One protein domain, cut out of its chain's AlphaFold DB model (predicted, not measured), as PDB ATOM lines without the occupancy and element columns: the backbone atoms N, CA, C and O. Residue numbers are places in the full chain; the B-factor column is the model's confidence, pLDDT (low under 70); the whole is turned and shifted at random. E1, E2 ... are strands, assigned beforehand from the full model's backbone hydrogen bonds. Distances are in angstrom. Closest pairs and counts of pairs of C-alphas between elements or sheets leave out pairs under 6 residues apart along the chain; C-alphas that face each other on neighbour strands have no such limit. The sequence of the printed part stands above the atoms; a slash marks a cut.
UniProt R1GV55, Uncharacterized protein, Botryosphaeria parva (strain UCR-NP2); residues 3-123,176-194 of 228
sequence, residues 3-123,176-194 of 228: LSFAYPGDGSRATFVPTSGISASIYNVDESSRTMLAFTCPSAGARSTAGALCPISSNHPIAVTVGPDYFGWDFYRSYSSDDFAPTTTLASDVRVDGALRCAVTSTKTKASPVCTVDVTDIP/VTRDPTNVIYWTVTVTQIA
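Overview. This is residues 3 to 123 and 176 to 194 of the 228 residues of an uncharacterized protein of Botryosphaeria parva (strain UCR-NP2) (UniProt R1GV55). One strongly twisted sheet of eight strands is folded back on itself: a small leaf of E1 and E8 faces the larger leaf of E3 to E7, with E2 as the hinge. The long hairpin E5 and E6 reaches out from this folded body, and the link at its tip, residues 80 to 93, makes the far end of the longest axis. The printed part has 140 residues with no named helix and eight named strands, E1 to E8 along the chain, in the mixed sheet order E1, E8, E2, E3, E4, E5, E6, E7. The class is all strand, though under half of the residues, 65 of 140, are in named strands. The whole is compact, with a radius of gyration of the C-alphas of 16.0 A, and spans 46 by 31 by 31 A.

Arrangement. E1, residues 3 to 8, is an edge strand, antiparallel to E8, residues 183 to 193, with N 5 and O 186 3.0 A apart. E8 bends by 63 degrees at residue 190; its pairing is staggered, with E1 over residues 183 to 188 and with E2, residues 23 to 29, over 189 to 193. E8 and E2 are parallel, with N 24 and O 189 3.0 A apart. From E2 a meander, each strand the antiparallel neighbour of the one before, runs through E3, residues 35 to 40, E4, residues 61 to 67, E5, residues 70 to 79, E6, residues 94 to 103, and E7, residues 114 to 121. Its N to O pairs within hydrogen-bond range include N 25 and O 38, 2.8 A, N 37 and O 64, 2.8 A, N 65 and O 72, 2.8 A, N 75 and O 98, 2.8 A, and N 99 and O 118, 2.8 A. Across the fold, the closest C-alphas of E1 and E5 are those of Tyr 7 and Phe 71, 6.7 A apart. E1 and the other edge strand, E7, are only just apart, at 8.2 A.

Along the chain. E1 begins at C-alpha 3, (8.182, 34.394, -25.239). The longer strands are E5, 28.0 A, E6, 29.1 A, and E8, 26.7 A, from first to last C-alpha. E6 begins at C-alpha 94, (29.548, 36.199, 2.680), and E8 ends at C-alpha 193, (-0.049, 33.717, -15.861).

Size, cuts and confidence. The two C-alphas farthest apart, those of Thr 87 and Thr 191, are 49.2 A apart. Residues 124 to 175 are not printed, and C-alphas 123 and 176 are 23.7 A apart across this cut. The links E1 to E2, E3 to E4 and E5 to E6 are long; residues 15 to 16 in the first pair with residues 54 to 55 in the second, antiparallel. Mean pLDDT of the printed part is 71.2, and 54 residues are under 70: 9 to 24, 40 to 61, 81 to 91 and 106 to 110.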
ATOM      1  N   LEU A   3       7.439  33.142 -25.365       75.69
ATOM      2  CA  LEU A   3       8.182  34.394 -25.239       75.69
ATOM      3  C   LEU A   3       9.625  34.162 -25.650       75.69
ATOM      4  O   LEU A   3      10.216  33.158 -25.253       75.69
ATOM      5  N   SER A   4      10.192  35.111 -26.386       76.62
ATOM      6  CA  SER A   4      11.611  35.105 -26.705       76.62
ATOM      7  C   SER A   4      12.254  36.436 -26.343       76.62
ATOM      8  O   SER A   4      11.635  37.484 -26.519       76.62
ATOM      9  N   PHE A   5      13.473  36.387 -25.817       77.62
ATOM     10  CA  PHE A   5      14.197  37.560 -25.332       77.62
ATOM     11  C   PHE A   5      15.708  37.343 -25.408       77.62
ATOM     12  O   PHE A   5      16.196  36.210 -25.401       77.62
ATOM     13  N   ALA A   6      16.454  38.442 -25.488       79.50
ATOM     14  CA  ALA A   6      17.907  38.417 -25.465       79.50
ATOM     15  C   ALA A   6      18.424  38.329 -24.022       79.50
ATOM     16  O   ALA A   6      17.961  39.045 -23.138       79.50
ATOM     17  N   TYR A   7      19.397  37.452 -23.809       79.88
ATOM     18  CA  TYR A   7      20.107  37.254 -22.557       79.88
ATOM     19  C   TYR A   7      21.583  37.621 -22.755       79.88
ATOM     20  O   TYR A   7      22.282  36.946 -23.518       79.88
ATOM     21  N   PRO A   8      22.065  38.689 -22.109       77.00
ATOM     22  CA  PRO A   8      23.478  39.023 -22.086       77.00
ATOM     23  C   PRO A   8      24.180  38.087 -21.096       77.00
ATOM     24  O   PRO A   8      23.957  38.190 -19.893       77.00
ATOM     25  N   GLY A   9      24.976  37.141 -21.608       67.88
ATOM     26  CA  GLY A   9      25.694  36.159 -20.791       67.88
ATOM     27  C   GLY A   9      26.533  36.774 -19.667       67.88
ATOM     28  O   GLY A   9      27.035  37.888 -19.797       67.88
ATOM     29  N   ASP A  10      26.702  36.029 -18.573       58.88
ATOM     30  CA  ASP A  10      27.441  36.440 -17.366       58.88
ATOM     31  C   ASP A  10      28.900  35.941 -17.330       58.88
ATOM     32  O   ASP A  10      29.637  36.206 -16.387       58.88
ATOM     33  N   GLY A  11      29.331  35.198 -18.348       51.59
ATOM     34  CA  GLY A  11      30.704  34.727 -18.468       51.59
ATOM     35  C   GLY A  11      31.106  33.537 -17.590       51.59
ATOM     36  O   GLY A  11      32.253  33.091 -17.675       51.59
ATOM     37  N   SER A  12      30.198  32.975 -16.785       47.31
ATOM     38  CA  SER A  12      30.516  31.855 -15.894       47.31
ATOM     39  C   SER A  12      30.208  30.476 -16.515       47.31
ATOM     40  O   SER A  12      29.333  30.298 -17.362       47.31
ATOM     41  N   ARG A  13      31.045  29.487 -16.164       43.03
ATOM     42  CA  ARG A  13      31.204  28.192 -16.849       43.03
ATOM     43  C   ARG A  13      30.018  27.253 -16.637       43.03
ATOM     44  O   ARG A  13      29.665  26.976 -15.502       43.03
ATOM     45  N   ALA A  14      29.613  26.619 -17.742       38.69
ATOM     46  CA  ALA A  14      28.687  25.493 -17.879       38.69
ATOM     47  C   ALA A  14      27.277  25.771 -17.349       38.69
ATOM     48  O   ALA A  14      27.056  25.993 -16.183       38.69
ATOM     49  N   THR A  15      26.283  25.735 -18.217       50.09
ATOM     50  CA  THR A  15      24.896  26.029 -17.844       50.09
ATOM     51  C   THR A  15      23.995  25.341 -18.848       50.09
ATOM     52  O   THR A  15      24.361  25.167 -20.017       50.09
ATOM     53  N   PHE A  16      22.845  24.872 -18.388       43.69
ATOM     54  CA  PHE A  16      21.991  24.010 -19.190       43.69
ATOM     55  C   PHE A  16      21.028  24.827 -20.038       43.69
ATOM     56  O   PHE A  16      20.298  25.669 -19.523       43.69
ATOM     57  N   VAL A  17      20.987  24.511 -21.332       45.78
ATOM     58  CA  VAL A  17      19.837  24.822 -22.180       45.78
ATOM     59  C   VAL A  17      18.946  23.595 -22.147       45.78
ATOM     60  O   VAL A  17      19.297  22.590 -22.770       45.78
ATOM     61  N   PRO A  18      17.832  23.606 -21.404       43.47
ATOM     62  CA  PRO A  18      16.853  22.547 -21.552       43.47
ATOM     63  C   PRO A  18      16.388  22.522 -23.009       43.47
ATOM     64  O   PRO A  18      15.877  23.501 -23.548       43.47
ATOM     65  N   THR A  19      16.610  21.384 -23.659       40.97
ATOM     66  CA  THR A  19      16.305  21.135 -25.076       40.97
ATOM     67  C   THR A  19      14.800  21.106 -25.362       40.97
ATOM     68  O   THR A  19      14.386  21.039 -26.516       40.97
ATOM     69  N   SER A  20      13.976  21.176 -24.311       45.28
ATOM     70  CA  SER A  20      12.530  21.388 -24.332       45.28
ATOM     71  C   SER A  20      12.045  21.826 -22.938       45.28
ATOM     72  O   SER A  20      12.660  21.481 -21.931       45.28
ATOM     73  N   GLY A  21      10.930  22.561 -22.866       49.12
ATOM     74  CA  GLY A  21      10.078  22.546 -21.670       49.12
ATOM     75  C   GLY A  21      10.442  23.434 -20.473       49.12
ATOM     76  O   GLY A  21      10.023  23.088 -19.370       49.12
ATOM     77  N   ILE A  22      11.118  24.588 -20.630       57.31
ATOM     78  CA  ILE A  22      11.047  25.599 -19.552       57.31
ATOM     79  C   ILE A  22       9.626  26.141 -19.519       57.31
ATOM     80  O   ILE A  22       9.233  26.961 -20.352       57.31
ATOM     81  N   SER A  23       8.875  25.642 -18.547       65.31
ATOM     82  CA  SER A  23       7.600  26.201 -18.139       65.31
ATOM     83  C   SER A  23       7.886  27.445 -17.311       65.31
ATOM     84  O   SER A  23       8.461  27.355 -16.225       65.31
ATOM     85  N   ALA A  24       7.531  28.604 -17.853       69.81
ATOM     86  CA  ALA A  24       7.621  29.872 -17.148       69.81
ATOM     87  C   ALA A  24       6.236  30.320 -16.671       69.81
ATOM     88  O   ALA A  24       5.223  30.102 -17.345       69.81
ATOM     89  N   SER A  25       6.222  30.980 -15.520       76.75
ATOM     90  CA  SER A  25       5.061  31.671 -14.973       76.75
ATOM     91  C   SER A  25       5.282  33.173 -15.076       76.75
ATOM     92  O   SER A  25       6.286  33.679 -14.574       76.75
ATOM     93  N   ILE A  26       4.355  33.893 -15.707       80.69
ATOM     94  CA  ILE A  26       4.332  35.358 -15.625       80.69
ATOM     95  C   ILE A  26       3.643  35.727 -14.325       80.69
ATOM     96  O   ILE A  26       2.487  35.354 -14.126       80.69
ATOM     97  N   TYR A  27       4.330  36.461 -13.457       81.88
ATOM     98  CA  TYR A  27       3.754  36.895 -12.185       81.88
ATOM     99  C   TYR A  27       3.457  38.392 -12.131       81.88
ATOM    100  O   TYR A  27       2.676  38.808 -11.280       81.88
ATOM    101  N   ASN A  28       4.030  39.192 -13.036       82.38
ATOM    102  CA  ASN A  28       3.727  40.614 -13.139       82.38
ATOM    103  C   ASN A  28       4.113  41.188 -14.514       82.38
ATOM    104  O   ASN A  28       4.932  40.610 -15.234       82.38
ATOM    105  N   VAL A  29       3.549  42.347 -14.850       82.44
ATOM    106  CA  VAL A  29       4.022  43.243 -15.910       82.44
ATOM    107  C   VAL A  29       4.135  44.632 -15.290       82.44
ATOM    108  O   VAL A  29       3.164  45.116 -14.715       82.44
ATOM    109  N   ASP A  30       5.319  45.240 -15.345       83.56
ATOM    110  CA  ASP A  30       5.527  46.564 -14.754       83.56
ATOM    111  C   ASP A  30       4.966  47.699 -15.630       83.56
ATOM    112  O   ASP A  30       4.534  47.496 -16.766       83.56
ATOM    113  N   GLU A  31       4.987  48.925 -15.102       78.44
ATOM    114  CA  GLU A  31       4.474  50.123 -15.783       78.44
ATOM    115  C   GLU A  31       5.223  50.461 -17.086       78.44
ATOM    116  O   GLU A  31       4.721  51.217 -17.914       78.44
ATOM    117  N   SER A  32       6.416  49.892 -17.290       80.25
ATOM    118  CA  SER A  32       7.210  50.022 -18.516       80.25
ATOM    119  C   SER A  32       6.964  48.871 -19.501       80.25
ATOM    120  O   SER A  32       7.759  48.664 -20.422       80.25
ATOM    121  N   SER A  33       5.890  48.099 -19.307       81.31
ATOM    122  CA  SER A  33       5.545  46.905 -20.086       81.31
ATOM    123  C   SER A  33       6.609  45.803 -20.035       81.31
ATOM    124  O   SER A  33       6.706  44.981 -20.953       81.31
ATOM    125  N   ARG A  34       7.424  45.754 -18.974       84.75
ATOM    126  CA  ARG A  34       8.395  44.673 -18.780       84.75
ATOM    127  C   ARG A  34       7.710  43.498 -18.105       84.75
ATOM    128  O   ARG A  34       7.074  43.631 -17.065       84.75
ATOM    129  N   THR A  35       7.846  42.330 -18.712       85.31
ATOM    130  CA  THR A  35       7.261  41.083 -18.230       85.31
ATOM    131  C   THR A  35       8.179  40.449 -17.199       85.31
ATOM    132  O   THR A  35       9.346  40.181 -17.486       85.31
ATOM    133  N   MET A  36       7.644  40.162 -16.018       87.19
ATOM    134  CA  MET A  36       8.348  39.447 -14.964       87.19
ATOM    135  C   MET A  36       8.018  37.953 -15.030       87.19
ATOM    136  O   MET A  36       6.858  37.541 -14.937       87.19
ATOM    137  N   LEU A  37       9.056  37.145 -15.216       81.62
ATOM    138  CA  LEU A  37       8.991  35.709 -15.443       81.62
ATOM    139  C   LEU A  37       9.679  34.974 -14.302       81.62
ATOM    140  O   LEU A  37      10.790  35.325 -13.924       81.62
ATOM    141  N   ALA A  38       9.046  33.914 -13.811       80.94
ATOM    142  CA  ALA A  38       9.677  32.931 -12.947       80.94
ATOM    143  C   ALA A  38       9.700  31.572 -13.651       80.94
ATOM    144  O   ALA A  38       8.689  31.136 -14.203       80.94
ATOM    145  N   PHE A  39      10.831  30.880 -13.626       74.00
ATOM    146  CA  PHE A  39      10.935  29.512 -14.130       74.00
ATOM    147  C   PHE A  39      11.866  28.691 -13.250       74.00
ATOM    148  O   PHE A  39      12.744  29.224 -12.583       74.00
ATOM    149  N   THR A  40      11.660  27.378 -13.231       68.75
ATOM    150  CA  THR A  40      12.532  26.453 -12.501       68.75
ATOM    151  C   THR A  40      13.384  25.686 -13.494       68.75
ATOM    152  O   THR A  40      12.877  25.158 -14.486       68.75
ATOM    153  N   CYS A  41      14.680  25.629 -13.227       66.12
ATOM    154  CA  CYS A  41      15.605  24.860 -14.038       66.12
ATOM    155  C   CYS A  41      15.505  23.371 -13.687       66.12
ATOM    156  O   CYS A  41      15.473  23.028 -12.501       66.12
ATOM    157  N   PRO A  42      15.448  22.466 -14.681       57.53
ATOM    158  CA  PRO A  42      15.490  21.040 -14.401       57.53
ATOM    159  C   PRO A  42      16.814  20.686 -13.716       57.53
ATOM    160  O   PRO A  42      17.872  21.205 -14.073       57.53
ATOM    161  N   SER A  43      16.754  19.792 -12.728       52.00
ATOM    162  CA  SER A  43      17.935  19.288 -12.028       52.00
ATOM    163  C   SER A  43      18.876  18.598 -13.021       52.00
ATOM    164  O   SER A  43      18.490  17.585 -13.597       52.00
ATOM    165  N   ALA A  44      20.083  19.145 -13.199       49.44
ATOM    166  CA  ALA A  44      21.185  18.612 -14.009       49.44
ATOM    167  C   ALA A  44      20.821  18.205 -15.461       49.44
ATOM    168  O   ALA A  44      20.369  17.096 -15.734       49.44
ATOM    169  N   GLY A  45      21.086  19.092 -16.426       46.75
ATOM    170  CA  GLY A  45      21.065  18.755 -17.858       46.75
ATOM    171  C   GLY A  45      22.421  18.249 -18.373       46.75
ATOM    172  O   GLY A  45      23.337  17.977 -17.603       46.75
ATOM    173  N   ALA A  46      22.598  18.169 -19.694       44.62
ATOM    174  CA  ALA A  46      23.903  18.004 -20.348       44.62
ATOM    175  C   ALA A  46      24.428  19.369 -20.828       44.62
ATOM    176  O   ALA A  46      23.634  20.184 -21.300       44.62
ATOM    177  N   ARG A  47      25.741  19.642 -20.705       44.00
ATOM    178  CA  ARG A  47      26.349  20.922 -21.133       44.00
ATOM    179  C   ARG A  47      25.908  21.246 -22.566       44.00
ATOM    180  O   ARG A  47      26.158  20.450 -23.466       44.00
ATOM    181  N   SER A  48      25.265  22.393 -22.769       41.31
ATOM    182  CA  SER A  48      24.818  22.843 -24.090       41.31
ATOM    183  C   SER A  48      25.712  23.971 -24.594       41.31
ATOM    184  O   SER A  48      26.152  24.816 -23.819       41.31
ATOM    185  N   THR A  49      25.971  23.999 -25.901       39.06
ATOM    186  CA  THR A  49      26.714  25.072 -26.581       39.06
ATOM    187  C   THR A  49      25.870  26.329 -26.818       39.06
ATOM    188  O   THR A  49      26.380  27.310 -27.348       39.06
ATOM    189  N   ALA A  50      24.586  26.312 -26.440       38.28
ATOM    190  CA  ALA A  50      23.604  27.334 -26.802       38.28
ATOM    191  C   ALA A  50      23.316  28.400 -25.718       38.28
ATOM    192  O   ALA A  50      22.332  29.117 -25.854       38.28
ATOM    193  N   GLY A  51      24.168  28.566 -24.699       39.34
ATOM    194  CA  GLY A  51      24.103  29.716 -23.780       39.34
ATOM    195  C   GLY A  51      23.385  29.504 -22.441       39.34
ATOM    196  O   GLY A  51      22.785  28.461 -22.205       39.34
ATOM    197  N   ALA A  52      23.509  30.472 -21.527       53.19
ATOM    198  CA  ALA A  52      23.157  30.342 -20.107       53.19
ATOM    199  C   ALA A  52      21.803  30.973 -19.748       53.19
ATOM    200  O   ALA A  52      21.409  31.973 -20.327       53.19
ATOM    201  N   LEU A  53      21.091  30.360 -18.802       55.50
ATOM    202  CA  LEU A  53      19.995  30.965 -18.021       55.50
ATOM    203  C   LEU A  53      19.761  30.140 -16.743       55.50
ATOM    204  O   LEU A  53      19.323  30.666 -15.729       55.50
ATOM    205  N   CYS A  54      20.110  28.848 -16.785       57.56
ATOM    206  CA  CYS A  54      20.057  27.922 -15.660       57.56
ATOM    207  C   CYS A  54      21.456  27.619 -15.081       57.56
ATOM    208  O   CYS A  54      22.258  26.994 -15.787       57.56
ATOM    209  N   PRO A  55      21.755  27.988 -13.820       53.28
ATOM    210  CA  PRO A  55      23.007  27.641 -13.146       53.28
ATOM    211  C   PRO A  55      23.114  26.122 -12.899       53.28
ATOM    212  O   PRO A  55      22.105  25.446 -12.707       53.28
ATOM    213  N   ILE A  56      24.338  25.570 -12.885       48.00
ATOM    214  CA  ILE A  56      24.614  24.110 -12.764       48.00
ATOM    215  C   ILE A  56      24.036  23.489 -11.492       48.00
ATOM    216  O   ILE A  56      23.735  22.298 -11.466       48.00
ATOM    217  N   SER A  57      23.916  24.274 -10.428       46.19
ATOM    218  CA  SER A  57      23.772  23.779  -9.060       46.19
ATOM    219  C   SER A  57      22.441  24.129  -8.399       46.19
ATOM    220  O   SER A  57      22.256  23.807  -7.229       46.19
ATOM    221  N   SER A  58      21.514  24.774  -9.109       50.31
ATOM    222  CA  SER A  58      20.284  25.287  -8.508       50.31
ATOM    223  C   SER A  58      19.050  24.780  -9.261       50.31
ATOM    224  O   SER A  58      18.859  25.034 -10.449       50.31
ATOM    225  N   ASN A  59      18.202  24.041  -8.540       55.91
ATOM    226  CA  ASN A  59      16.821  23.741  -8.924       55.91
ATOM    227  C   ASN A  59      15.856  24.814  -8.385       55.91
ATOM    228  O   ASN A  59      14.668  24.549  -8.205       55.91
ATOM    229  N   HIS A  60      16.371  26.002  -8.061       57.69
ATOM    230  CA  HIS A  60      15.566  27.073  -7.499       57.69
ATOM    231  C   HIS A  60      14.861  27.861  -8.609       57.69
ATOM    232  O   HIS A  60      15.383  27.961  -9.725       57.69
ATOM    233  N   PRO A  61      13.680  28.434  -8.320       65.38
ATOM    234  CA  PRO A  61      13.043  29.379  -9.219       65.38
ATOM    235  C   PRO A  61      13.970  30.564  -9.503       65.38
ATOM    236  O   PRO A  61      14.510  31.172  -8.580       65.38
ATOM    237  N   ILE A  62      14.125  30.896 -10.779       72.88
ATOM    238  CA  ILE A  62      14.851  32.070 -11.252       72.88
ATOM    239  C   ILE A  62      13.822  33.088 -11.705       72.88
ATOM    240  O   ILE A  62      12.938  32.760 -12.500       72.88
ATOM    241  N   ALA A  63      13.947  34.310 -11.195       80.88
ATOM    242  CA  ALA A  63      13.129  35.440 -11.591       80.88
ATOM    243  C   ALA A  63      13.917  36.343 -12.546       80.88
ATOM    244  O   ALA A  63      15.035  36.756 -12.244       80.88
ATOM    245  N   VAL A  64      13.321  36.657 -13.693       85.19
ATOM    246  CA  VAL A  64      13.867  37.613 -14.661       85.19
ATOM    247  C   VAL A  64      12.796  38.610 -15.076       85.19
ATOM    248  O   VAL A  64      11.605  38.301 -15.082       85.19
ATOM    249  N   THR A  65      13.234  39.787 -15.487       88.50
ATOM    250  CA  THR A  65      12.397  40.848 -16.035       88.50
ATOM    251  C   THR A  65      12.843  41.110 -17.463       88.50
ATOM    252  O   THR A  65      14.014  41.387 -17.710       88.50
ATOM    253  N   VAL A  66      11.925  41.011 -18.421       86.81
ATOM    254  CA  VAL A  66      12.238  41.120 -19.852       86.81
ATOM    255  C   VAL A  66      11.340  42.143 -20.531       86.81
ATOM    256  O   VAL A  66      10.154  42.244 -20.228       86.81
ATOM    257  N   GLY A  67      11.891  42.902 -21.470       84.31
ATOM    258  CA  GLY A  67      11.156  43.876 -22.272       84.31
ATOM    259  C   GLY A  67      11.792  44.072 -23.651       84.31
ATOM    260  O   GLY A  67      12.832  43.475 -23.930       84.31
ATOM    261  N   PRO A  68      11.192  44.904 -24.523       78.06
ATOM    262  CA  PRO A  68      11.669  45.114 -25.894       78.06
ATOM    263  C   PRO A  68      13.149  45.505 -26.005       78.06
ATOM    264  O   PRO A  68      13.802  45.054 -26.945       78.06
ATOM    265  N   ASP A  69      13.663  46.248 -25.019       84.38
ATOM    266  CA  ASP A  69      15.051  46.727 -24.930       84.38
ATOM    267  C   ASP A  69      15.647  46.524 -23.527       84.38
ATOM    268  O   ASP A  69      16.470  47.311 -23.053       84.38
ATOM    269  N   TYR A  70      15.175  45.501 -22.813       86.44
ATOM    270  CA  TYR A  70      15.526  45.300 -21.415       86.44
ATOM    271  C   TYR A  70      15.660  43.830 -21.050       86.44
ATOM    272  O   TYR A  70      14.778  43.016 -21.330       86.44
ATOM    273  N   PHE A  71      16.723  43.533 -20.316       87.19
ATOM    274  CA  PHE A  71      16.856  42.312 -19.543       87.19
ATOM    275  C   PHE A  71      17.259  42.671 -18.117       87.19
ATOM    276  O   PHE A  71      18.128  43.515 -17.910       87.19
ATOM    277  N   GLY A  72      16.657  42.018 -17.134       87.94
ATOM    278  CA  GLY A  72      17.019  42.167 -15.739       87.94
ATOM    279  C   GLY A  72      16.923  40.849 -14.994       87.94
ATOM    280  O   GLY A  72      15.997  40.075 -15.222       87.94
ATOM    281  N   TRP A  73      17.846  40.615 -14.070       84.31
ATOM    282  CA  TRP A  73      17.670  39.608 -13.026       84.31
ATOM    283  C   TRP A  73      18.163  40.151 -11.693       84.31
ATOM    284  O   TRP A  73      18.959  41.099 -11.676       84.31
ATOM    285  N   ASP A  74      17.739  39.530 -10.602       82.94
ATOM    286  CA  ASP A  74      18.339  39.726  -9.282       82.94
ATOM    287  C   ASP A  74      19.213  38.507  -8.969       82.94
ATOM    288  O   ASP A  74      18.829  37.372  -9.265       82.94
ATOM    289  N   PHE A  75      20.403  38.729  -8.411       79.94
ATOM    290  CA  PHE A  75      21.301  37.660  -7.983       79.94
ATOM    291  C   PHE A  75      21.572  37.714  -6.493       79.94
ATOM    292  O   PHE A  75      21.519  38.761  -5.853       79.94
ATOM    293  N   TYR A  76      22.024  36.565  -6.010       81.25
ATOM    294  CA  TYR A  76      22.935  36.495  -4.888       81.25
ATOM    295  C   TYR A  76      24.214  35.772  -5.328       81.25
ATOM    296  O   TYR A  76      24.171  34.851  -6.147       81.25
ATOM    297  N   ARG A  77      25.358  36.173  -4.779       77.69
ATOM    298  CA  ARG A  77      26.648  35.501  -4.946       77.69
ATOM    299  C   ARG A  77      27.239  35.237  -3.572       77.69
ATOM    300  O   ARG A  77      27.261  36.123  -2.729       77.69
ATOM    301  N   SER A  78      27.684  34.008  -3.339       80.25
ATOM    302  CA  SER A  78      28.431  33.676  -2.123       80.25
ATOM    303  C   SER A  78      29.919  33.833  -2.398       80.25
ATOM    304  O   SER A  78      30.395  33.405  -3.447       80.25
ATOM    305  N   TYR A  79      30.609  34.468  -1.463       77.25
ATOM    306  CA  TYR A  79      32.038  34.720  -1.474       77.25
ATOM    307  C   TYR A  79      32.677  33.994  -0.301       77.25
ATOM    308  O   TYR A  79      32.311  34.244   0.844       77.25
ATOM    309  N   SER A  80      33.627  33.120  -0.594       76.94
ATOM    310  CA  SER A  80      34.424  32.378   0.381       76.94
ATOM    311  C   SER A  80      35.844  32.945   0.466       76.94
ATOM    312  O   SER A  80      36.236  33.808  -0.324       76.94
ATOM    313  N   SER A  81      36.650  32.461   1.413       69.81
ATOM    314  CA  SER A  81      38.066  32.848   1.523       69.81
ATOM    315  C   SER A  81      38.882  32.542   0.264       69.81
ATOM    316  O   SER A  81      39.850  33.244  -0.015       69.81
ATOM    317  N   ASP A  82      38.487  31.521  -0.500       68.75
ATOM    318  CA  ASP A  82      39.206  31.067  -1.695       68.75
ATOM    319  C   ASP A  82      38.959  31.977  -2.911       68.75
ATOM    320  O   ASP A  82      39.699  31.921  -3.894       68.75
ATOM    321  N   ASP A  83      37.936  32.836  -2.844       69.56
ATOM    322  CA  ASP A  83      37.581  33.767  -3.918       69.56
ATOM    323  C   ASP A  83      38.446  35.040  -3.922       69.56
ATOM    324  O   ASP A  83      38.396  35.821  -4.879       69.56
ATOM    325  N   PHE A  84      39.256  35.264  -2.882       65.94
ATOM    326  CA  PHE A  84      40.123  36.435  -2.760       65.94
ATOM    327  C   PHE A  84      41.606  36.074  -2.790       65.94
ATOM    328  O   PHE A  84      42.024  34.948  -2.527       65.94
ATOM    329  N   ALA A  85      42.438  37.077  -3.085       58.88
ATOM    330  CA  ALA A  85      43.862  36.977  -2.803       58.88
ATOM    331  C   ALA A  85      44.070  36.689  -1.296       58.88
ATOM    332  O   ALA A  85      43.276  37.158  -0.479       58.88
ATOM    333  N   PRO A  86      45.155  35.996  -0.898       49.03
ATOM    334  CA  PRO A  86      45.395  35.548   0.484       49.03
ATOM    335  C   PRO A  86      45.461  36.661   1.551       49.03
ATOM    336  O   PRO A  86      45.637  36.375   2.733       49.03
ATOM    337  N   THR A  87      45.349  37.927   1.153       50.56
ATOM    338  CA  THR A  87      45.308  39.102   2.026       50.56
ATOM    339  C   THR A  87      43.907  39.462   2.528       50.56
ATOM    340  O   THR A  87      43.812  40.191   3.512       50.56
ATOM    341  N   THR A  88      42.830  38.974   1.901       58.09
ATOM    342  CA  THR A  88      41.450  39.259   2.332       58.09
ATOM    343  C   THR A  88      40.928  38.092   3.165       58.09
ATOM    344  O   THR A  88      40.554  37.043   2.647       58.09
ATOM    345  N   THR A  89      40.913  38.258   4.487       59.41
ATOM    346  CA  THR A  89      40.363  37.252   5.401       59.41
ATOM    347  C   THR A  89      38.868  37.482   5.597       59.41
ATOM    348  O   THR A  89      38.471  38.352   6.376       59.41
ATOM    349  N   LEU A  90      38.033  36.691   4.926       67.69
ATOM    350  CA  LEU A  90      36.637  36.532   5.325       67.69
ATOM    351  C   LEU A  90      36.560  35.547   6.499       67.69
ATOM    352  O   LEU A  90      37.150  34.471   6.451       67.69
ATOM    353  N   ALA A  91      35.847  35.914   7.567       68.06
ATOM    354  CA  ALA A  91      35.662  35.037   8.729       68.06
ATOM    355  C   ALA A  91      34.716  33.854   8.437       68.06
ATOM    356  O   ALA A  91      34.769  32.831   9.119       68.06
ATOM    357  N   SER A  92      33.848  34.009   7.438       74.00
ATOM    358  CA  SER A  92      32.889  33.024   6.942       74.00
ATOM    359  C   SER A  92      32.459  33.406   5.529       74.00
ATOM    360  O   SER A  92      32.700  34.540   5.108       74.00
ATOM    361  N   ASP A  93      31.763  32.506   4.836       80.62
ATOM    362  CA  ASP A  93      31.141  32.829   3.554       80.62
ATOM    363  C   ASP A  93      30.216  34.046   3.690       80.62
ATOM    364  O   ASP A  93      29.409  34.145   4.621       80.62
ATOM    365  N   VAL A  94      30.343  34.976   2.749       82.00
ATOM    366  CA  VAL A  94      29.548  36.199   2.680       82.00
ATOM    367  C   VAL A  94      28.610  36.094   1.493       82.00
ATOM    368  O   VAL A  94      29.043  35.927   0.354       82.00
ATOM    369  N   ARG A  95      27.312  36.219   1.753       86.38
ATOM    370  CA  ARG A  95      26.309  36.368   0.702       86.38
ATOM    371  C   ARG A  95      26.213  37.839   0.313       86.38
ATOM    372  O   ARG A  95      26.030  38.683   1.176       86.38
ATOM    373  N   VAL A  96      26.324  38.110  -0.978       83.56
ATOM    374  CA  VAL A  96      26.160  39.427  -1.588       83.56
ATOM    375  C   VAL A  96      24.933  39.377  -2.478       83.56
ATOM    376  O   VAL A  96      24.836  38.480  -3.314       83.56
ATOM    377  N   ASP A  97      24.018  40.324  -2.321       87.19
ATOM    378  CA  ASP A  97      22.803  40.423  -3.131       87.19
ATOM    379  C   ASP A  97      22.869  41.659  -4.037       87.19
ATOM    380  O   ASP A  97      23.422  42.701  -3.670       87.19
ATOM    381  N   GLY A  98      22.307  41.551  -5.237       88.12
ATOM    382  CA  GLY A  98      22.309  42.642  -6.202       88.12
ATOM    383  C   GLY A  98      21.425  42.389  -7.412       88.12
ATOM    384  O   GLY A  98      20.690  41.403  -7.494       88.12
ATOM    385  N   ALA A  99      21.512  43.291  -8.380       89.75
ATOM    386  CA  ALA A  99      20.751  43.254  -9.613       89.75
ATOM    387  C   ALA A  99      21.651  43.490 -10.829       89.75
ATOM    388  O   ALA A  99      22.540  44.337 -10.823       89.75
ATOM    389  N   LEU A 100      21.381  42.751 -11.903       88.00
ATOM    390  CA  LEU A 100      21.954  42.984 -13.227       88.00
ATOM    391  C   LEU A 100      20.841  43.497 -14.127       88.00
ATOM    392  O   LEU A 100      19.856  42.785 -14.334       88.00
ATOM    393  N   ARG A 101      20.988  44.704 -14.676       91.62
ATOM    394  CA  ARG A 101      20.037  45.298 -15.628       91.62
ATOM    395  C   ARG A 101      20.761  45.670 -16.911       91.62
ATOM    396  O   ARG A 101      21.771  46.354 -16.864       91.62
ATOM    397  N   CYS A 102      20.242  45.264 -18.058       89.31
ATOM    398  CA  CYS A 102      20.899  45.439 -19.344       89.31
ATOM    399  C   CYS A 102      19.977  46.100 -20.358       89.31
ATOM    400  O   CYS A 102      18.832  45.678 -20.540       89.31
ATOM    401  N   ALA A 103      20.517  47.088 -21.067       89.06
ATOM    402  CA  ALA A 103      19.919  47.625 -22.277       89.06
ATOM    403  C   ALA A 103      20.243  46.674 -23.437       89.06
ATOM    404  O   ALA A 103      21.301  46.766 -24.063       89.06
ATOM    405  N   VAL A 104      19.356  45.709 -23.679       81.44
ATOM    406  CA  VAL A 104      19.525  44.686 -24.715       81.44
ATOM    407  C   VAL A 104      18.269  44.598 -25.564       81.44
ATOM    408  O   VAL A 104      17.169  44.400 -25.057       81.44
ATOM    409  N   THR A 105      18.435  44.740 -26.874       72.25
ATOM    410  CA  THR A 105      17.313  44.687 -27.808       72.25
ATOM    411  C   THR A 105      16.813  43.254 -27.967       72.25
ATOM    412  O   THR A 105      17.596  42.311 -28.089       72.25
ATOM    413  N   SER A 106      15.498  43.092 -28.063       59.53
ATOM    414  CA  SER A 106      14.817  41.816 -28.335       59.53
ATOM    415  C   SER A 106      15.107  41.224 -29.721       59.53
ATOM    416  O   SER A 106      14.716  40.103 -30.010       59.53
ATOM    417  N   THR A 107      15.809  41.924 -30.608       58.16
ATOM    418  CA  THR A 107      16.326  41.333 -31.850       58.16
ATOM    419  C   THR A 107      17.809  41.052 -31.677       58.16
ATOM    420  O   THR A 107      18.492  41.862 -31.054       58.16
ATOM    421  N   LYS A 108      18.304  39.906 -32.192       54.75
ATOM    422  CA  LYS A 108      19.732  39.523 -32.188       54.75
ATOM    423  C   LYS A 108      20.596  40.761 -32.403       54.75
ATOM    424  O   LYS A 108      20.663  41.289 -33.516       54.75
ATOM    425  N   THR A 109      21.216  41.234 -31.331       57.81
ATOM    426  CA  THR A 109      21.967  42.476 -31.389       57.81
ATOM    427  C   THR A 109      23.303  42.161 -32.069       57.81
ATOM    428  O   THR A 109      23.935  41.139 -31.809       57.81
ATOM    429  N   LYS A 110      23.736  43.036 -32.977       64.50
ATOM    430  CA  LYS A 110      25.147  43.101 -33.392       64.50
ATOM    431  C   LYS A 110      25.941  44.088 -32.525       64.50
ATOM    432  O   LYS A 110      27.127  44.276 -32.761       64.50
ATOM    433  N   ALA A 111      25.272  44.753 -31.584       72.44
ATOM    434  CA  ALA A 111      25.810  45.835 -30.775       72.44
ATOM    435  C   ALA A 111      25.982  45.369 -29.330       72.44
ATOM    436  O   ALA A 111      25.038  44.855 -28.735       72.44
ATOM    437  N   SER A 112      27.166  45.567 -28.765       82.94
ATOM    438  CA  SER A 112      27.466  45.235 -27.373       82.94
ATOM    439  C   SER A 112      26.429  45.841 -26.413       82.94
ATOM    440  O   SER A 112      26.335  47.070 -26.354       82.94
ATOM    441  N   PRO A 113      25.625  45.040 -25.685       85.94
ATOM    442  CA  PRO A 113      24.685  45.602 -24.730       85.94
ATOM    443  C   PRO A 113      25.438  46.117 -23.506       85.94
ATOM    444  O   PRO A 113      26.420  45.520 -23.059       85.94
ATOM    445  N   VAL A 114      24.956  47.224 -22.951       89.06
ATOM    446  CA  VAL A 114      25.483  47.776 -21.703       89.06
ATOM    447  C   VAL A 114      24.626  47.261 -20.561       89.06
ATOM    448  O   VAL A 114      23.401  47.405 -20.572       89.06
ATOM    449  N   CYS A 115      25.287  46.651 -19.587       90.06
ATOM    450  CA  CYS A 115      24.684  46.172 -18.363       90.06
ATOM    451  C   CYS A 115      25.184  46.988 -17.178       90.06
ATOM    452  O   CYS A 115      26.381  47.228 -17.052       90.06
ATOM    453  N   THR A 116      24.273  47.354 -16.291       93.50
ATOM    454  CA  THR A 116      24.566  47.881 -14.964       93.50
ATOM    455  C   THR A 116      24.434  46.746 -13.961       93.50
ATOM    456  O   THR A 116      23.416  46.047 -13.937       93.50
ATOM    457  N   VAL A 117      25.470  46.561 -13.152       91.00
ATOM    458  CA  VAL A 117      25.451  45.724 -11.957       91.00
ATOM    459  C   VAL A 117      25.366  46.654 -10.761       91.00
ATOM    460  O   VAL A 117      26.231  47.510 -10.590       91.00
ATOM    461  N   ASP A 118      24.330  46.472  -9.955       93.38
ATOM    462  CA  ASP A 118      24.107  47.208  -8.715       93.38
ATOM    463  C   ASP A 118      24.076  46.217  -7.551       93.38
ATOM    464  O   ASP A 118      23.255  45.297  -7.524       93.38
ATOM    465  N   VAL A 119      25.015  46.359  -6.623       90.12
ATOM    466  CA  VAL A 119      25.124  45.514  -5.439       90.12
ATOM    467  C   VAL A 119      24.393  46.189  -4.289       90.12
ATOM    468  O   VAL A 119      24.828  47.202  -3.748       90.12
ATOM    469  N   THR A 120      23.269  45.592  -3.910       88.06
ATOM    470  CA  THR A 120      22.307  46.187  -2.982       88.06
ATOM    471  C   THR A 120      22.577  45.833  -1.526       88.06
ATOM    472  O   THR A 120      22.182  46.590  -0.642       88.06
ATOM    473  N   ASP A 121      23.230  44.695  -1.262       87.25
ATOM    474  CA  ASP A 121      23.566  44.273   0.098       87.25
ATOM    475  C   ASP A 121      24.927  43.571   0.155       87.25
ATOM    476  O   ASP A 121      25.184  42.595  -0.554       87.25
ATOM    477  N   ILE A 122      25.794  44.090   1.025       84.38
ATOM    478  CA  ILE A 122      27.080  43.499   1.396       84.38
ATOM    479  C   ILE A 122      27.110  43.462   2.927       84.38
ATOM    480  O   ILE A 122      27.241  44.517   3.559       84.38
ATOM    481  N   PRO A 123      27.015  42.272   3.545       79.56
ATOM    482  CA  PRO A 123      27.030  42.138   4.991       79.56
ATOM    483  C   PRO A 123      28.309  42.719   5.598       79.56
ATOM    484  O   PRO A 123      29.423  42.371   5.202       79.56
ATOM    485  N   VAL A 176      29.193  47.237 -17.293       88.12
ATOM    486  CA  VAL A 176      29.946  46.316 -18.141       88.12
ATOM    487  C   VAL A 176      29.320  46.314 -19.528       88.12
ATOM    488  O   VAL A 176      28.103  46.213 -19.691       88.12
ATOM    489  N   THR A 177      30.165  46.452 -20.544       87.62
ATOM    490  CA  THR A 177      29.750  46.323 -21.942       87.62
ATOM    491  C   THR A 177      29.979  44.887 -22.373       87.62
ATOM    492  O   THR A 177      31.121  44.432 -22.382       87.62
ATOM    493  N   ARG A 178      28.901  44.170 -22.705       83.06
ATOM    494  CA  ARG A 178      28.992  42.746 -23.016       83.06
ATOM    495  C   ARG A 178      29.393  42.495 -24.462       83.06
ATOM    496  O   ARG A 178      28.969  43.224 -25.363       83.06
ATOM    497  N   ASP A 179      30.168  41.449 -24.714       79.56
ATOM    498  CA  ASP A 179      30.472  41.041 -26.086       79.56
ATOM    499  C   ASP A 179      29.169  40.579 -26.778       79.56
ATOM    500  O   ASP A 179      28.463  39.717 -26.246       79.56
ATOM    501  N   PRO A 180      28.804  41.120 -27.958       78.38
ATOM    502  CA  PRO A 180      27.574  40.738 -28.649       78.38
ATOM    503  C   PRO A 180      27.550  39.249 -29.029       78.38
ATOM    504  O   PRO A 180      26.475  38.678 -29.191       78.38
ATOM    505  N   THR A 181      28.709  38.593 -29.141       76.69
ATOM    506  CA  THR A 181      28.807  37.142 -29.370       76.69
ATOM    507  C   THR A 181      28.388  36.313 -28.152       76.69
ATOM    508  O   THR A 181      27.986  35.161 -28.317       76.69
ATOM    509  N   ASN A 182      28.394  36.913 -26.958       74.06
ATOM    510  CA  ASN A 182      27.924  36.316 -25.707       74.06
ATOM    511  C   ASN A 182      26.435  36.604 -25.435       74.06
ATOM    512  O   ASN A 182      25.895  36.158 -24.420       74.06
ATOM    513  N   VAL A 183      25.746  37.323 -26.330       76.31
ATOM    514  CA  VAL A 183      24.300  37.552 -26.234       76.31
ATOM    515  C   VAL A 183      23.547  36.388 -26.869       76.31
ATOM    516  O   VAL A 183      23.607  36.149 -28.077       76.31
ATOM    517  N   ILE A 184      22.790  35.671 -26.048       74.44
ATOM    518  CA  ILE A 184      22.037  34.482 -26.446       74.44
ATOM    519  C   ILE A 184      20.553  34.816 -26.534       74.44
ATOM    520  O   ILE A 184      20.024  35.569 -25.725       74.44
ATOM    521  N   TYR A 185      19.856  34.234 -27.508       74.19
ATOM    522  CA  TYR A 185      18.413  34.405 -27.636       74.19
ATOM    523  C   TYR A 185      17.672  33.229 -27.005       74.19
ATOM    524  O   TYR A 185      17.786  32.095 -27.473       74.19
ATOM    525  N   TRP A 186      16.910  33.507 -25.953       72.19
ATOM    526  CA  TRP A 186      16.131  32.509 -25.238       72.19
ATOM    527  C   TRP A 186      14.700  32.473 -25.723       72.19
ATOM    528  O   TRP A 186      14.145  33.486 -26.132       72.19
ATOM    529  N   THR A 187      14.107  31.284 -25.679       73.88
ATOM    530  CA  THR A 187      12.687  31.073 -25.946       73.88
ATOM    531  C   THR A 187      12.105  30.204 -24.842       73.88
ATOM    532  O   THR A 187      12.603  29.110 -24.587       73.88
ATOM    533  N   VAL A 188      11.058  30.691 -24.184       73.19
ATOM    534  CA  VAL A 188      10.383  30.013 -23.071       73.19
ATOM    535  C   VAL A 188       8.914  29.791 -23.399       73.19
ATOM    536  O   VAL A 188       8.273  30.613 -24.060       73.19
ATOM    537  N   THR A 189       8.365  28.672 -22.924       77.38
ATOM    538  CA  THR A 189       6.929  28.407 -23.027       77.38
ATOM    539  C   THR A 189       6.267  28.847 -21.731       77.38
ATOM    540  O   THR A 189       6.497  28.281 -20.668       77.38
ATOM    541  N   VAL A 190       5.430  29.875 -21.818       75.81
ATOM    542  CA  VAL A 190       4.623  30.344 -20.693       75.81
ATOM    543  C   VAL A 190       3.424  29.419 -20.541       75.81
ATOM    544  O   VAL A 190       2.578  29.340 -21.445       75.81
ATOM    545  N   THR A 191       3.375  28.730 -19.403       76.00
ATOM    546  CA  THR A 191       2.326  27.770 -19.030       76.00
ATOM    547  C   THR A 191       1.363  28.328 -17.991       76.00
ATOM    548  O   THR A 191       0.247  27.827 -17.876       76.00
ATOM    549  N   GLN A 192       1.756  29.386 -17.277       75.69
ATOM    550  CA  GLN A 192       0.930  30.037 -16.269       75.69
ATOM    551  C   GLN A 192       1.093  31.561 -16.315       75.69
ATOM    552  O   GLN A 192       2.178  32.088 -16.558       75.69
ATOM    553  N   ILE A 193      -0.007  32.268 -16.068       75.75
ATOM    554  CA  ILE A 193      -0.049  33.717 -15.861       75.75
ATOM    555  C   ILE A 193      -0.788  33.936 -14.539       75.75
ATOM    556  O   ILE A 193      -1.857  33.357 -14.334       75.75
ATOM    557  N   ALA A 194      -0.200  34.699 -13.618       77.81
ATOM    558  CA  ALA A 194      -0.815  35.000 -12.332       77.81
ATOM    559  C   ALA A 194      -2.135  35.763 -12.520       77.81
ATOM    560  O   ALA A 194      -2.299  36.546 -13.459       77.81
TER     561      ALA A 194